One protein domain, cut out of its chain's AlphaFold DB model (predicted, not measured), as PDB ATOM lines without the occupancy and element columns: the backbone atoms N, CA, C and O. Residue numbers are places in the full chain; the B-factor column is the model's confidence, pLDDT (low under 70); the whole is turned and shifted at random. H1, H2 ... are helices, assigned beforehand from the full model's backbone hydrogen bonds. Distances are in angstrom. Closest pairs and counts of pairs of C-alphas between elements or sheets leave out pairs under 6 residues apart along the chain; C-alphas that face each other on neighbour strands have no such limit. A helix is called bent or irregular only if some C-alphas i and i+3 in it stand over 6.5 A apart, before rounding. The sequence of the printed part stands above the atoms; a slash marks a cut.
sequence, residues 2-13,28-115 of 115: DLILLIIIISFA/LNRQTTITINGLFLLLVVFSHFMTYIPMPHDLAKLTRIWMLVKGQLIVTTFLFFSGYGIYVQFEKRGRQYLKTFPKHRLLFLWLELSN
ATOM      1  N   ASP A   2     -32.945 -30.232 -51.716       78.69
ATOM      2  CA  ASP A   2     -33.074 -29.280 -50.604       78.69
ATOM      3  C   ASP A   2     -34.293 -29.581 -49.706       78.69
ATOM      4  O   ASP A   2     -34.180 -29.490 -48.493       78.69
ATOM      5  N   LEU A   3     -35.412 -30.072 -50.266       80.00
ATOM      6  CA  LEU A   3     -36.580 -30.534 -49.495       80.00
ATOM      7  C   LEU A   3     -36.242 -31.655 -48.492       80.00
ATOM      8  O   LEU A   3     -36.696 -31.614 -47.358       80.00
ATOM      9  N   ILE A   4     -35.427 -32.640 -48.887       78.12
ATOM     10  CA  ILE A   4     -35.030 -33.754 -48.006       78.12
ATOM     11  C   ILE A   4     -34.153 -33.219 -46.873       78.12
ATOM     12  O   ILE A   4     -34.373 -33.551 -45.711       78.12
ATOM     13  N   LEU A   5     -33.195 -32.346 -47.202       77.88
ATOM     14  CA  LEU A   5     -32.347 -31.689 -46.208       77.88
ATOM     15  C   LEU A   5     -33.188 -30.842 -45.237       77.88
ATOM     16  O   LEU A   5     -32.983 -30.909 -44.030       77.88
ATOM     17  N   LEU A   6     -34.169 -30.094 -45.747       84.12
ATOM     18  CA  LEU A   6     -35.092 -29.294 -44.944       84.12
ATOM     19  C   LEU A   6     -35.961 -30.167 -44.037       84.12
ATOM     20  O   LEU A   6     -36.121 -29.828 -42.872       84.12
ATOM     21  N   ILE A   7     -36.461 -31.307 -44.519       86.06
ATOM     22  CA  ILE A   7     -37.208 -32.268 -43.692       86.06
ATOM     23  C   ILE A   7     -36.332 -32.791 -42.549       86.06
ATOM     24  O   ILE A   7     -36.792 -32.843 -41.410       86.06
ATOM     25  N   ILE A   8     -35.064 -33.122 -42.818       81.88
ATOM     26  CA  ILE A   8     -34.112 -33.558 -41.783       81.88
ATOM     27  C   ILE A   8     -33.868 -32.436 -40.765       81.88
ATOM     28  O   ILE A   8     -33.931 -32.682 -39.562       81.88
ATOM     29  N   ILE A   9     -33.641 -31.201 -41.222       84.00
ATOM     30  CA  ILE A   9     -33.412 -30.040 -40.347       84.00
ATOM     31  C   ILE A   9     -34.646 -29.748 -39.488       84.00
ATOM     32  O   ILE A   9     -34.507 -29.532 -38.288       84.00
ATOM     33  N   ILE A  10     -35.846 -29.773 -40.071       88.19
ATOM     34  CA  ILE A  10     -37.107 -29.544 -39.355       88.19
ATOM     35  C   ILE A  10     -37.354 -30.662 -38.345       88.19
ATOM     36  O   ILE A  10     -37.704 -30.378 -37.204       88.19
ATOM     37  N   SER A  11     -37.135 -31.922 -38.726       85.00
ATOM     38  CA  SER A  11     -37.251 -33.063 -37.813       85.00
ATOM     39  C   SER A  11     -36.281 -32.935 -36.637       85.00
ATOM     40  O   SER A  11     -36.672 -33.160 -35.489       85.00
ATOM     41  N   PHE A  12     -35.046 -32.501 -36.895       82.19
ATOM     42  CA  PHE A  12     -34.056 -32.260 -35.852       82.19
ATOM     43  C   PHE A  12     -34.464 -31.091 -34.949       82.19
ATOM     44  O   PHE A  12     -34.486 -31.245 -33.733       82.19
ATOM     45  N   ALA A  13     -34.871 -29.961 -35.531       84.44
ATOM     46  CA  ALA A  13     -35.321 -28.781 -34.798       84.44
ATOM     47  C   ALA A  13     -36.562 -29.064 -33.938       84.44
ATOM     48  O   ALA A  13     -36.615 -28.638 -32.791       84.44
ATOM     49  N   LEU A  28     -24.894 -36.872 -21.443       78.38
ATOM     50  CA  LEU A  28     -23.770 -37.538 -22.121       78.38
ATOM     51  C   LEU A  28     -23.646 -39.029 -21.780       78.38
ATOM     52  O   LEU A  28     -22.575 -39.631 -21.923       78.38
ATOM     53  N   ASN A  29     -24.740 -39.666 -21.360       81.94
ATOM     54  CA  ASN A  29     -24.728 -41.098 -21.100       81.94
ATOM     55  C   ASN A  29     -24.354 -41.917 -22.360       81.94
ATOM     56  O   ASN A  29     -24.357 -41.451 -23.509       81.94
ATOM     57  N   ARG A  30     -24.022 -43.194 -22.143       80.44
ATOM     58  CA  ARG A  30     -23.589 -44.102 -23.217       80.44
ATOM     59  C   ARG A  30     -24.646 -44.261 -24.318       80.44
ATOM     60  O   ARG A  30     -24.285 -44.402 -25.481       80.44
ATOM     61  N   GLN A  31     -25.927 -44.258 -23.966       82.31
ATOM     62  CA  GLN A  31     -27.010 -44.433 -24.929       82.31
ATOM     63  C   GLN A  31     -27.153 -43.203 -25.832       82.31
ATOM     64  O   GLN A  31     -27.242 -43.344 -27.054       82.31
ATOM     65  N   THR A  32     -27.100 -42.002 -25.258       81.62
ATOM     66  CA  THR A  32     -27.166 -40.739 -25.998       81.62
ATOM     67  C   THR A  32     -25.976 -40.596 -26.940       81.62
ATOM     68  O   THR A  32     -26.154 -40.335 -28.125       81.62
ATOM     69  N   THR A  33     -24.759 -40.871 -26.465       82.50
ATOM     70  CA  THR A  33     -23.541 -40.796 -27.295       82.50
ATOM     71  C   THR A  33     -23.519 -41.824 -28.431       82.50
ATOM     72  O   THR A  33     -23.104 -41.493 -29.542       82.50
ATOM     73  N   ILE A  34     -24.029 -43.045 -28.219       82.00
ATOM     74  CA  ILE A  34     -24.214 -44.035 -29.298       82.00
ATOM     75  C   ILE A  34     -25.244 -43.549 -30.320       82.00
ATOM     76  O   ILE A  34     -25.014 -43.668 -31.522       82.00
ATOM     77  N   THR A  35     -26.355 -42.979 -29.856       83.88
ATOM     78  CA  THR A  35     -27.424 -42.467 -30.728       83.88
ATOM     79  C   THR A  35     -26.911 -41.322 -31.600       83.88
ATOM     80  O   THR A  35     -27.132 -41.314 -32.810       83.88
ATOM     81  N   ILE A  36     -26.146 -40.401 -31.010       82.44
ATOM     82  CA  ILE A  36     -25.485 -39.303 -31.719       82.44
ATOM     83  C   ILE A  36     -24.486 -39.840 -32.758       82.44
ATOM     84  O   ILE A  36     -24.501 -39.405 -33.908       82.44
ATOM     85  N   ASN A  37     -23.660 -40.831 -32.404       81.62
ATOM     86  CA  ASN A  37     -22.752 -41.471 -33.362       81.62
ATOM     87  C   ASN A  37     -23.501 -42.164 -34.513       81.62
ATOM     88  O   ASN A  37     -23.060 -42.090 -35.658       81.62
ATOM     89  N   GLY A  38     -24.642 -42.799 -34.229       81.94
ATOM     90  CA  GLY A  38     -25.514 -43.393 -35.244       81.94
ATOM     91  C   GLY A  38     -26.092 -42.352 -36.206       81.94
ATOM     92  O   GLY A  38     -26.101 -42.576 -37.417       81.94
ATOM     93  N   LEU A  39     -26.493 -41.183 -35.696       83.62
ATOM     94  CA  LEU A  39     -26.927 -40.058 -36.527       83.62
ATOM     95  C   LEU A  39     -25.799 -39.583 -37.455       83.62
ATOM     96  O   LEU A  39     -26.030 -39.396 -38.648       83.62
ATOM     97  N   PHE A  40     -24.572 -39.439 -36.943       82.94
ATOM     98  CA  PHE A  40     -23.427 -39.071 -37.780       82.94
ATOM     99  C   PHE A  40     -23.136 -40.112 -38.855       82.94
ATOM    100  O   PHE A  40     -22.919 -39.736 -40.005       82.94
ATOM    101  N   LEU A  41     -23.198 -41.402 -38.524       83.12
ATOM    102  CA  LEU A  41     -23.039 -42.477 -39.502       83.12
ATOM    103  C   LEU A  41     -24.085 -42.375 -40.623       83.12
ATOM    104  O   LEU A  41     -23.732 -42.450 -41.799       83.12
ATOM    105  N   LEU A  42     -25.352 -42.134 -40.277       81.88
ATOM    106  CA  LEU A  42     -26.419 -41.940 -41.259       81.88
ATOM    107  C   LEU A  42     -26.153 -40.719 -42.150       81.88
ATOM    108  O   LEU A  42     -26.336 -40.799 -43.364       81.88
ATOM    109  N   LEU A  43     -25.652 -39.616 -41.585       80.88
ATOM    110  CA  LEU A  43     -25.258 -38.431 -42.351       80.88
ATOM    111  C   LEU A  43     -24.063 -38.698 -43.285       80.88
ATOM    112  O   LEU A  43     -24.054 -38.177 -44.402       80.88
ATOM    113  N   VAL A  44     -23.086 -39.524 -42.886       82.69
ATOM    114  CA  VAL A  44     -21.978 -39.966 -43.761       82.69
ATOM    115  C   VAL A  44     -22.503 -40.804 -44.927       82.69
ATOM    116  O   VAL A  44     -22.140 -40.558 -46.080       82.69
ATOM    117  N   VAL A  45     -23.379 -41.772 -44.655       81.88
ATOM    118  CA  VAL A  45     -23.962 -42.629 -45.699       81.88
ATOM    119  C   VAL A  45     -24.808 -41.798 -46.663       81.88
ATOM    120  O   VAL A  45     -24.634 -41.901 -47.875       81.88
ATOM    121  N   PHE A  46     -25.650 -40.902 -46.146       79.50
ATOM    122  CA  PHE A  46     -26.427 -39.957 -46.950       79.50
ATOM    123  C   PHE A  46     -25.528 -39.068 -47.818       79.50
ATOM    124  O   PHE A  46     -25.800 -38.823 -48.993       79.50
ATOM    125  N   SER A  47     -24.413 -38.620 -47.249       78.00
ATOM    126  CA  SER A  47     -23.386 -37.852 -47.938       78.00
ATOM    127  C   SER A  47     -22.795 -38.601 -49.134       78.00
ATOM    128  O   SER A  47     -22.618 -37.979 -50.183       78.00
ATOM    129  N   HIS A  48     -22.499 -39.895 -48.990       82.31
ATOM    130  CA  HIS A  48     -22.031 -40.737 -50.091       82.31
ATOM    131  C   HIS A  48     -23.142 -41.008 -51.104       82.31
ATOM    132  O   HIS A  48     -22.911 -40.874 -52.301       82.31
ATOM    133  N   PHE A  49     -24.360 -41.297 -50.651       80.44
ATOM    134  CA  PHE A  49     -25.511 -41.506 -51.529       80.44
ATOM    135  C   PHE A  49     -25.732 -40.320 -52.477       80.44
ATOM    136  O   PHE A  49     -25.893 -40.494 -53.682       80.44
ATOM    137  N   MET A  50     -25.619 -39.098 -51.955       75.38
ATOM    138  CA  MET A  50     -25.770 -37.876 -52.743       75.38
ATOM    139  C   MET A  50     -24.672 -37.654 -53.791       75.38
ATOM    140  O   MET A  50     -24.898 -36.902 -54.732       75.38
ATOM    141  N   THR A  51     -23.505 -38.298 -53.672       76.81
ATOM    142  CA  THR A  51     -22.467 -38.224 -54.719       76.81
ATOM    143  C   THR A  51     -22.783 -39.074 -55.948       76.81
ATOM    144  O   THR A  51     -22.235 -38.808 -57.013       76.81
ATOM    145  N   TYR A  52     -23.691 -40.048 -55.832       79.44
ATOM    146  CA  TYR A  52     -24.105 -40.904 -56.948       79.44
ATOM    147  C   TYR A  52     -25.279 -40.332 -57.753       79.44
ATOM    148  O   TYR A  52     -25.572 -40.825 -58.839       79.44
ATOM    149  N   ILE A  53     -25.957 -39.300 -57.243       76.38
ATOM    150  CA  ILE A  53     -27.099 -38.682 -57.919       76.38
ATOM    151  C   ILE A  53     -26.613 -37.452 -58.703       76.38
ATOM    152  O   ILE A  53     -26.068 -36.528 -58.093       76.38
ATOM    153  N   PRO A  54     -26.828 -37.382 -60.031       67.44
ATOM    154  CA  PRO A  54     -26.479 -36.198 -60.809       67.44
ATOM    155  C   PRO A  54     -27.286 -34.984 -60.322       67.44
ATOM    156  O   PRO A  54     -28.512 -35.035 -60.228       67.44
ATOM    157  N   MET A  55     -26.594 -33.892 -59.979       65.75
ATOM    158  CA  MET A  55     -27.192 -32.678 -59.412       65.75
ATOM    159  C   MET A  55     -27.606 -31.677 -60.507       65.75
ATOM    160  O   MET A  55     -26.728 -31.041 -61.092       65.75
ATOM    161  N   PRO A  56     -28.910 -31.458 -60.756       65.31
ATOM    162  CA  PRO A  56     -29.362 -30.317 -61.549       65.31
ATOM    163  C   PRO A  56     -29.130 -28.998 -60.788       65.31
ATOM    164  O   PRO A  56     -29.417 -28.890 -59.594       65.31
ATOM    165  N   HIS A  57     -28.602 -27.993 -61.494       60.97
ATOM    166  CA  HIS A  57     -28.047 -26.758 -60.921       60.97
ATOM    167  C   HIS A  57     -29.052 -25.869 -60.160       60.97
ATOM    168  O   HIS A  57     -28.653 -25.201 -59.204       60.97
ATOM    169  N   ASP A  58     -30.337 -25.879 -60.528       66.06
ATOM    170  CA  ASP A  58     -31.314 -24.899 -60.021       66.06
ATOM    171  C   ASP A  58     -32.028 -25.293 -58.713       66.06
ATOM    172  O   ASP A  58     -32.568 -24.428 -58.028       66.06
ATOM    173  N   LEU A  59     -32.001 -26.572 -58.309       61.75
ATOM    174  CA  LEU A  59     -32.795 -27.093 -57.172       61.75
ATOM    175  C   LEU A  59     -31.955 -27.673 -56.011       61.75
ATOM    176  O   LEU A  59     -32.472 -28.437 -55.184       61.75
ATOM    177  N   ALA A  60     -30.653 -27.365 -55.969       69.75
ATOM    178  CA  ALA A  60     -29.700 -28.006 -55.053       69.75
ATOM    179  C   ALA A  60     -28.704 -27.044 -54.373       69.75
ATOM    180  O   ALA A  60     -27.624 -27.471 -53.954       69.75
ATOM    181  N   LYS A  61     -29.018 -25.746 -54.252       79.69
ATOM    182  CA  LYS A  61     -28.092 -24.757 -53.662       79.69
ATOM    183  C   LYS A  61     -27.751 -25.079 -52.202       79.69
ATOM    184  O   LYS A  61     -26.571 -25.064 -51.852       79.69
ATOM    185  N   LEU A  62     -28.746 -25.401 -51.368       76.56
ATOM    186  CA  LEU A  62     -28.510 -25.738 -49.954       76.56
ATOM    187  C   LEU A  62     -27.764 -27.065 -49.822       76.56
ATOM    188  O   LEU A  62     -26.789 -27.163 -49.079       76.56
ATOM    189  N   THR A  63     -28.174 -28.065 -50.601       75.75
ATOM    190  CA  THR A  63     -27.524 -29.378 -50.648       75.75
ATOM    191  C   THR A  63     -26.052 -29.258 -51.062       75.75
ATOM    192  O   THR A  63     -25.201 -29.947 -50.504       75.75
ATOM    193  N   ARG A  64     -25.713 -28.348 -51.985       77.62
ATOM    194  CA  ARG A  64     -24.331 -28.100 -52.422       77.62
ATOM    195  C   ARG A  64     -23.477 -27.457 -51.333       77.62
ATOM    196  O   ARG A  64     -22.359 -27.910 -51.112       77.62
ATOM    197  N   ILE A  65     -23.996 -26.444 -50.636       80.44
ATOM    198  CA  ILE A  65     -23.299 -25.831 -49.491       80.44
ATOM    199  C   ILE A  65     -23.074 -26.885 -48.407       80.44
ATOM    200  O   ILE A  65     -21.951 -27.057 -47.941       80.44
ATOM    201  N   TRP A  66     -24.107 -27.659 -48.072       77.81
ATOM    202  CA  TRP A  66     -23.976 -28.781 -47.148       77.81
ATOM    203  C   TRP A  66     -22.890 -29.761 -47.601       77.81
ATOM    204  O   TRP A  66     -22.035 -30.128 -46.803       77.81
ATOM    205  N   MET A  67     -22.845 -30.129 -48.885       77.00
ATOM    206  CA  MET A  67     -21.816 -31.033 -49.406       77.00
ATOM    207  C   MET A  67     -20.383 -30.503 -49.313       77.00
ATOM    208  O   MET A  67     -19.469 -31.320 -49.226       77.00
ATOM    209  N   LEU A  68     -20.182 -29.184 -49.281       79.12
ATOM    210  CA  LEU A  68     -18.862 -28.578 -49.083       79.12
ATOM    211  C   LEU A  68     -18.412 -28.628 -47.615       79.12
ATOM    212  O   LEU A  68     -17.234 -28.838 -47.348       79.12
ATOM    213  N   VAL A  69     -19.336 -28.468 -46.662       78.81
ATOM    214  CA  VAL A  69     -19.003 -28.314 -45.229       78.81
ATOM    215  C   VAL A  69     -19.180 -29.619 -44.432       78.81
ATOM    216  O   VAL A  69     -18.546 -29.817 -43.394       78.81
ATOM    217  N   LYS A  70     -19.987 -30.564 -44.938       77.62
ATOM    218  CA  LYS A  70     -20.338 -31.832 -44.269       77.62
ATOM    219  C   LYS A  70     -19.129 -32.656 -43.836       77.62
ATOM    220  O   LYS A  70     -19.184 -33.295 -42.793       77.62
ATOM    221  N   GLY A  71     -18.055 -32.660 -44.630       74.88
ATOM    222  CA  GLY A  71     -16.914 -33.548 -44.417       74.88
ATOM    223  C   GLY A  71     -16.238 -33.262 -43.083       74.88
ATOM    224  O   GLY A  71     -16.112 -34.150 -42.247       74.88
ATOM    225  N   GLN A  72     -15.884 -31.998 -42.847       78.25
ATOM    226  CA  GLN A  72     -15.258 -31.594 -41.591       78.25
ATOM    227  C   GLN A  72     -16.230 -31.673 -40.416       78.25
ATOM    228  O   GLN A  72     -15.842 -32.166 -39.361       78.25
ATOM    229  N   LEU A  73     -17.487 -31.251 -40.587       81.12
ATOM    230  CA  LEU A  73     -18.468 -31.268 -39.499       81.12
ATOM    231  C   LEU A  73     -18.752 -32.690 -39.008       81.12
ATOM    232  O   LEU A  73     -18.621 -32.972 -37.822       81.12
ATOM    233  N   ILE A  74     -19.079 -33.607 -39.916       81.06
ATOM    234  CA  ILE A  74     -19.464 -34.966 -39.536       81.06
ATOM    235  C   ILE A  74     -18.264 -35.729 -38.965       81.06
ATOM    236  O   ILE A  74     -18.385 -36.359 -37.917       81.06
ATOM    237  N   VAL A  75     -17.096 -35.650 -39.614       77.44
ATOM    238  CA  VAL A  75     -15.900 -36.386 -39.174       77.44
ATOM    239  C   VAL A  75     -15.390 -35.867 -37.833       77.44
ATOM    240  O   VAL A  75     -15.088 -36.666 -36.948       77.44
ATOM    241  N   THR A  76     -15.330 -34.545 -37.647       83.31
ATOM    242  CA  THR A  76     -14.827 -33.956 -36.396       83.31
ATOM    243  C   THR A  76     -15.722 -34.337 -35.228       83.31
ATOM    244  O   THR A  76     -15.226 -34.778 -34.194       83.31
ATOM    245  N   THR A  77     -17.043 -34.229 -35.386       81.81
ATOM    246  CA  THR A  77     -17.963 -34.547 -34.293       81.81
ATOM    247  C   THR A  77     -18.034 -36.051 -34.017       81.81
ATOM    248  O   THR A  77     -18.052 -36.455 -32.855       81.81
ATOM    249  N   PHE A  78     -17.958 -36.895 -35.052       79.94
ATOM    250  CA  PHE A  78     -17.844 -38.348 -34.891       79.94
ATOM    251  C   PHE A  78     -16.584 -38.753 -34.108       79.94
ATOM    252  O   PHE A  78     -16.659 -39.555 -33.170       79.94
ATOM    253  N   LEU A  79     -15.423 -38.187 -34.457       81.31
ATOM    254  CA  LEU A  79     -14.168 -38.437 -33.743       81.31
ATOM    255  C   LEU A  79     -14.216 -37.893 -32.314       81.31
ATOM    256  O   LEU A  79     -13.731 -38.561 -31.403       81.31
ATOM    257  N   PHE A  80     -14.842 -36.734 -32.102       85.44
ATOM    258  CA  PHE A  80     -15.006 -36.140 -30.777       85.44
ATOM    259  C   PHE A  80     -15.809 -37.046 -29.839       85.44
ATOM    260  O   PHE A  80     -15.313 -37.408 -28.773       85.44
ATOM    261  N   PHE A  81     -17.005 -37.492 -30.237       82.75
ATOM    262  CA  PHE A  81     -17.828 -38.376 -29.400       82.75
ATOM    263  C   PHE A  81     -17.206 -39.764 -29.218       82.75
ATOM    264  O   PHE A  81     -17.274 -40.346 -28.131       82.75
ATOM    265  N   SER A  82     -16.539 -40.288 -30.247       79.44
ATOM    266  CA  SER A  82     -15.787 -41.543 -30.142       79.44
ATOM    267  C   SER A  82     -14.607 -41.428 -29.169       79.44
ATOM    268  O   SER A  82     -14.390 -42.327 -28.353       79.44
ATOM    269  N   GLY A  83     -13.872 -40.315 -29.216       84.00
ATOM    270  CA  GLY A  83     -12.768 -40.002 -28.309       84.00
ATOM    271  C   GLY A  83     -13.236 -39.747 -26.877       84.00
ATOM    272  O   GLY A  83     -12.625 -40.257 -25.938       84.00
ATOM    273  N   TYR A  84     -14.364 -39.060 -26.697       85.81
ATOM    274  CA  TYR A  84     -14.990 -38.843 -25.392       85.81
ATOM    275  C   TYR A  84     -15.295 -40.168 -24.679       85.81
ATOM    276  O   TYR A  84     -14.966 -40.341 -23.507       85.81
ATOM    277  N   GLY A  85     -15.823 -41.162 -25.403       81.56
ATOM    278  CA  GLY A  85     -16.051 -42.496 -24.846       81.56
ATOM    279  C   GLY A  85     -14.768 -43.182 -24.356       81.56
ATOM    280  O   GLY A  85     -14.795 -43.879 -23.341       81.56
ATOM    281  N   ILE A  86     -13.637 -42.973 -25.039       82.56
ATOM    282  CA  ILE A  86     -12.320 -43.484 -24.620       82.56
ATOM    283  C   ILE A  86     -11.841 -42.743 -23.369       82.56
ATOM    284  O   ILE A  86     -11.376 -43.391 -22.433       82.56
ATOM    285  N   TYR A  87     -11.995 -41.418 -23.327       84.88
ATOM    286  CA  TYR A  87     -11.633 -40.593 -22.175       84.88
ATOM    287  C   TYR A  87     -12.384 -41.023 -20.907       84.88
ATOM    288  O   TYR A  87     -11.751 -41.304 -19.894       84.88
ATOM    289  N   VAL A  88     -13.706 -41.207 -20.982       84.69
ATOM    290  CA  VAL A  88     -14.520 -41.674 -19.841       84.69
ATOM    291  C   VAL A  88     -14.091 -43.070 -19.365       84.69
ATOM    292  O   VAL A  88     -14.103 -43.365 -18.171       84.69
ATOM    293  N   GLN A  89     -13.698 -43.966 -20.277       81.88
ATOM    294  CA  GLN A  89     -13.175 -45.286 -19.896       81.88
ATOM    295  C   GLN A  89     -11.784 -45.194 -19.264       81.88
ATOM    296  O   GLN A  89     -11.492 -45.934 -18.323       81.88
ATOM    297  N   PHE A  90     -10.940 -44.287 -19.755       84.19
ATOM    298  CA  PHE A  90      -9.635 -44.009 -19.174       84.19
ATOM    299  C   PHE A  90      -9.756 -43.416 -17.769       84.19
ATOM    300  O   PHE A  90      -9.045 -43.861 -16.877       84.19
ATOM    301  N   GLU A  91     -10.686 -42.493 -17.536       85.31
ATOM    302  CA  GLU A  91     -10.958 -41.941 -16.206       85.31
ATOM    303  C   GLU A  91     -11.384 -43.040 -15.217       85.31
ATOM    304  O   GLU A  91     -10.854 -43.127 -14.112       85.31
ATOM    305  N   LYS A  92     -12.263 -43.959 -15.642       84.38
ATOM    306  CA  LYS A  92     -12.776 -45.046 -14.785       84.38
ATOM    307  C   LYS A  92     -11.773 -46.170 -14.511       84.38
ATOM    308  O   LYS A  92     -11.829 -46.791 -13.455       84.38
ATOM    309  N   ARG A  93     -10.919 -46.513 -15.480       81.81
ATOM    310  CA  ARG A  93     -10.045 -47.710 -15.441       81.81
ATOM    311  C   ARG A  93      -8.549 -47.378 -15.419       81.81
ATOM    312  O   ARG A  93      -7.710 -48.278 -15.356       81.81
ATOM    313  N   GLY A  94      -8.202 -46.099 -15.509       82.12
ATOM    314  CA  GLY A  94      -6.838 -45.591 -15.496       82.12
ATOM    315  C   GLY A  94      -5.944 -46.162 -16.600       82.12
ATOM    316  O   GLY A  94      -6.376 -46.613 -17.665       82.12
ATOM    317  N   ARG A  95      -4.634 -46.182 -16.328       78.88
ATOM    318  CA  ARG A  95      -3.593 -46.617 -17.281       78.88
ATOM    319  C   ARG A  95      -3.707 -48.084 -17.714       78.88
ATOM    320  O   ARG A  95      -3.150 -48.449 -18.748       78.88
ATOM    321  N   GLN A  96      -4.418 -48.928 -16.967       78.19
ATOM    322  CA  GLN A  96      -4.600 -50.341 -17.311       78.19
ATOM    323  C   GLN A  96      -5.511 -50.531 -18.536       78.19
ATOM    324  O   GLN A  96      -5.305 -51.458 -19.324       78.19
ATOM    325  N   TYR A  97      -6.448 -49.606 -18.765       78.19
ATOM    326  CA  TYR A  97      -7.268 -49.574 -19.978       78.19
ATOM    327  C   TYR A  97      -6.441 -49.275 -21.233       78.19
ATOM    328  O   TYR A  97      -6.567 -49.980 -22.229       78.19
ATOM    329  N   LEU A  98      -5.519 -48.308 -21.170       76.12
ATOM    330  CA  LEU A  98      -4.633 -47.983 -22.299       76.12
ATOM    331  C   LEU A  98      -3.754 -49.168 -22.717       76.12
ATOM    332  O   LEU A  98      -3.530 -49.371 -23.905       76.12
ATOM    333  N   LYS A  99      -3.292 -49.980 -21.758       76.31
ATOM    334  CA  LYS A  99      -2.482 -51.177 -22.046       76.31
ATOM    335  C   LYS A  99      -3.270 -52.276 -22.766       76.31
ATOM    336  O   LYS A  99      -2.698 -53.035 -23.539       76.31
ATOM    337  N   THR A 100      -4.574 -52.373 -22.512       76.44
ATOM    338  CA  THR A 100      -5.453 -53.401 -23.096       76.44
ATOM    339  C   THR A 100      -6.167 -52.924 -24.365       76.44
ATOM    340  O   THR A 100      -6.562 -53.744 -25.193       76.44
ATOM    341  N   PHE A 101      -6.264 -51.610 -24.577       73.88
ATOM    342  CA  PHE A 101      -6.899 -50.980 -25.734       73.88
ATOM    343  C   PHE A 101      -6.373 -51.456 -27.107       73.88
ATOM    344  O   PHE A 101      -7.191 -51.920 -27.907       73.88
ATOM    345  N   PRO A 102      -5.056 -51.410 -27.411       71.12
ATOM    346  CA  PRO A 102      -4.553 -51.841 -28.717       71.12
ATOM    347  C   PRO A 102      -4.795 -53.336 -28.959       71.12
ATOM    348  O   PRO A 102      -5.100 -53.739 -30.080       71.12
ATOM    349  N   LYS A 103      -4.758 -54.152 -27.896       70.94
ATOM    350  CA  LYS A 103      -4.965 -55.601 -27.987       70.94
ATOM    351  C   LYS A 103      -6.408 -55.978 -28.338       70.94
ATOM    352  O   LYS A 103      -6.619 -56.943 -29.057       70.94
ATOM    353  N   HIS A 104      -7.391 -55.219 -27.855       67.88
ATOM    354  CA  HIS A 104      -8.807 -55.516 -28.098       67.88
ATOM    355  C   HIS A 104      -9.408 -54.803 -29.312       67.88
ATOM    356  O   HIS A 104     -10.401 -55.286 -29.843       67.88
ATOM    357  N   ARG A 105      -8.855 -53.662 -29.746       70.50
ATOM    358  CA  ARG A 105      -9.404 -52.901 -30.883       70.50
ATOM    359  C   ARG A 105      -8.562 -52.980 -32.150       70.50
ATOM    360  O   ARG A 105      -9.129 -53.174 -33.214       70.50
ATOM    361  N   LEU A 106      -7.239 -52.836 -32.058       73.31
ATOM    362  CA  LEU A 106      -6.385 -52.750 -33.249       73.31
ATOM    363  C   LEU A 106      -6.030 -54.127 -33.811       73.31
ATOM    364  O   LEU A 106      -6.088 -54.312 -35.019       73.31
ATOM    365  N   LEU A 107      -5.726 -55.099 -32.946       72.94
ATOM    366  CA  LEU A 107      -5.434 -56.470 -33.385       72.94
ATOM    367  C   LEU A 107      -6.632 -57.130 -34.077       72.94
ATOM    368  O   LEU A 107      -6.452 -57.802 -35.084       72.94
ATOM    369  N   PHE A 108      -7.846 -56.907 -33.568       67.75
ATOM    370  CA  PHE A 108      -9.067 -57.416 -34.191       67.75
ATOM    371  C   PHE A 108      -9.301 -56.792 -35.575       67.75
ATOM    372  O   PHE A 108      -9.473 -57.516 -36.547       67.75
ATOM    373  N   LEU A 109      -9.220 -55.458 -35.685       68.25
ATOM    374  CA  LEU A 109      -9.359 -54.760 -36.969       68.25
ATOM    375  C   LEU A 109      -8.305 -55.198 -37.990       68.25
ATOM    376  O   LEU A 109      -8.617 -55.324 -39.166       68.25
ATOM    377  N   TRP A 110      -7.066 -55.427 -37.551       70.94
ATOM    378  CA  TRP A 110      -5.987 -55.863 -38.433       70.94
ATOM    379  C   TRP A 110      -6.210 -57.282 -38.969       70.94
ATOM    380  O   TRP A 110      -5.963 -57.525 -40.144       70.94
ATOM    381  N   LEU A 111      -6.725 -58.194 -38.141       73.94
ATOM    382  CA  LEU A 111      -7.093 -59.546 -38.571       73.94
ATOM    383  C   LEU A 111      -8.268 -59.541 -39.557       73.94
ATOM    384  O   LEU A 111      -8.232 -60.277 -40.533       73.94
ATOM    385  N   GLU A 112      -9.271 -58.693 -39.329       69.25
ATOM    386  CA  GLU A 112     -10.440 -58.565 -40.209       69.25
ATOM    387  C   GLU A 112     -10.085 -57.942 -41.574       69.25
ATOM    388  O   GLU A 112     -10.651 -58.321 -42.588       69.25
ATOM    389  N   LEU A 113      -9.142 -56.992 -41.615       66.44
ATOM    390  CA  LEU A 113      -8.669 -56.348 -42.854       66.44
ATOM    391  C   LEU A 113      -7.622 -57.167 -43.622       66.44
ATOM    392  O   LEU A 113      -7.363 -56.878 -44.788       66.44
ATOM    393  N   SER A 114      -6.968 -58.121 -42.958       67.12
ATOM    394  CA  SER A 114      -5.924 -58.978 -43.536       67.12
ATOM    395  C   SER A 114      -6.474 -60.273 -44.152       67.12
ATOM    396  O   SER A 114      -5.681 -61.060 -44.674       67.12
ATOM    397  N   ASN A 115      -7.780 -60.514 -44.054       49.47
ATOM    398  CA  ASN A 115      -8.473 -61.701 -44.556       49.47
ATOM    399  C   ASN A 115      -9.392 -61.316 -45.721       49.47
ATOM    400  O   ASN A 115      -9.512 -62.125 -46.664       49.47
TER     401      ASN A 115
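Overview. This is residues 2 to 13 and 28 to 115 of the 115 residues of an uncharacterized protein of Levilactobacillus paucivorans (UniProt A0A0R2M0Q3). Two long helices, H2 and the arm H3b of the bent helix H3, pack side by side and run opposite ways, with H1 at the H3a end of H3, apart from H2, and H4 folding back from the other end of H3. H1 meets the short arm H3a with its first residues, and residues 7 to 13 stick out; H4 makes a V with H3b at the other end, and residues 102 to 115 stick out as a free arm. The printed part has 100 residues with four named helices in the order H1, H2, H3, H4, and no named strand; the class is all helix. The whole is loose, with a radius of gyration of the C-alphas of 18.1 A, and flat, spanning 56 by 37 by 18 A.

Along the chain. H1 is residues 2 to 13, 16.0 A from C-alpha 2 at (-33.074, -29.280, -50.604) to C-alpha 13. H2 is residues 30 to 49, 28.5 A long. H3, residues 61 to 93, was assigned as one helix by its hydrogen bonds but is bent: C-alphas 68 and 71 are 7.1 A apart. Its arms are H3a, residues 61 to 68, 11.0 A long, and H3b, residues 71 to 93, 33.0 A long, beginning at C-alpha 71 at (-16.914, -33.548, -44.417). H4, residues 95 to 113, is 27.8 A long and ends at C-alpha 113 at (-8.669, -56.348, -42.854); it is irregular, with C-alphas 99 and 102 7.0 A apart.

Arrangement. H3 is the hub, touching three other helices, and its arms stand at a steep tilt of 49 degrees. H1 touches H3a with residues 2 to 5 alone, about perpendicular at 73 degrees; their closest C-alphas, of Asp 2 and Thr 63, are 5.6 A apart. H1 is apart from H2, H3b and H4. H2 touches H3b at a shallow tilt of 25 degrees, opposite ways, with the closest C-alphas, of Phe 40 and Ile 74, 6.0 A apart. H2 and H3a are close but not clearly touching, with the C-alphas of Ser 47 and Met 67 closest at 7.1 A. H3b and H4 only just touch, with 3 pairs of C-alphas within 8 A, and touch only at the corner; Phe 90 and Tyr 97 have the closest C-alphas, 6.1 A apart. Their tilt is steep, 46 degrees, opposite ways. H4 is apart from H2 and H3a. In H1, H2, H3a and H3b every O i to N i+4 pair is within hydrogen-bond range; in H4 11 of 15 are.

Size, cuts and confidence. The C-alphas of Asp 58 and Gln 96, the two farthest apart, are 56.4 A apart. Residues 14 to 27 are not printed, and C-alphas 13 and 28 are 19.3 A apart across this cut between H1 and H2. The link from H2 to H3, 11 residues, is long; that from H3 to H4, 1 residue, is tight. The mean pLDDT of the printed part is 78.0, and it is under 70 at residues 54 to 60, 104, 108 to 109 and 112 to 115.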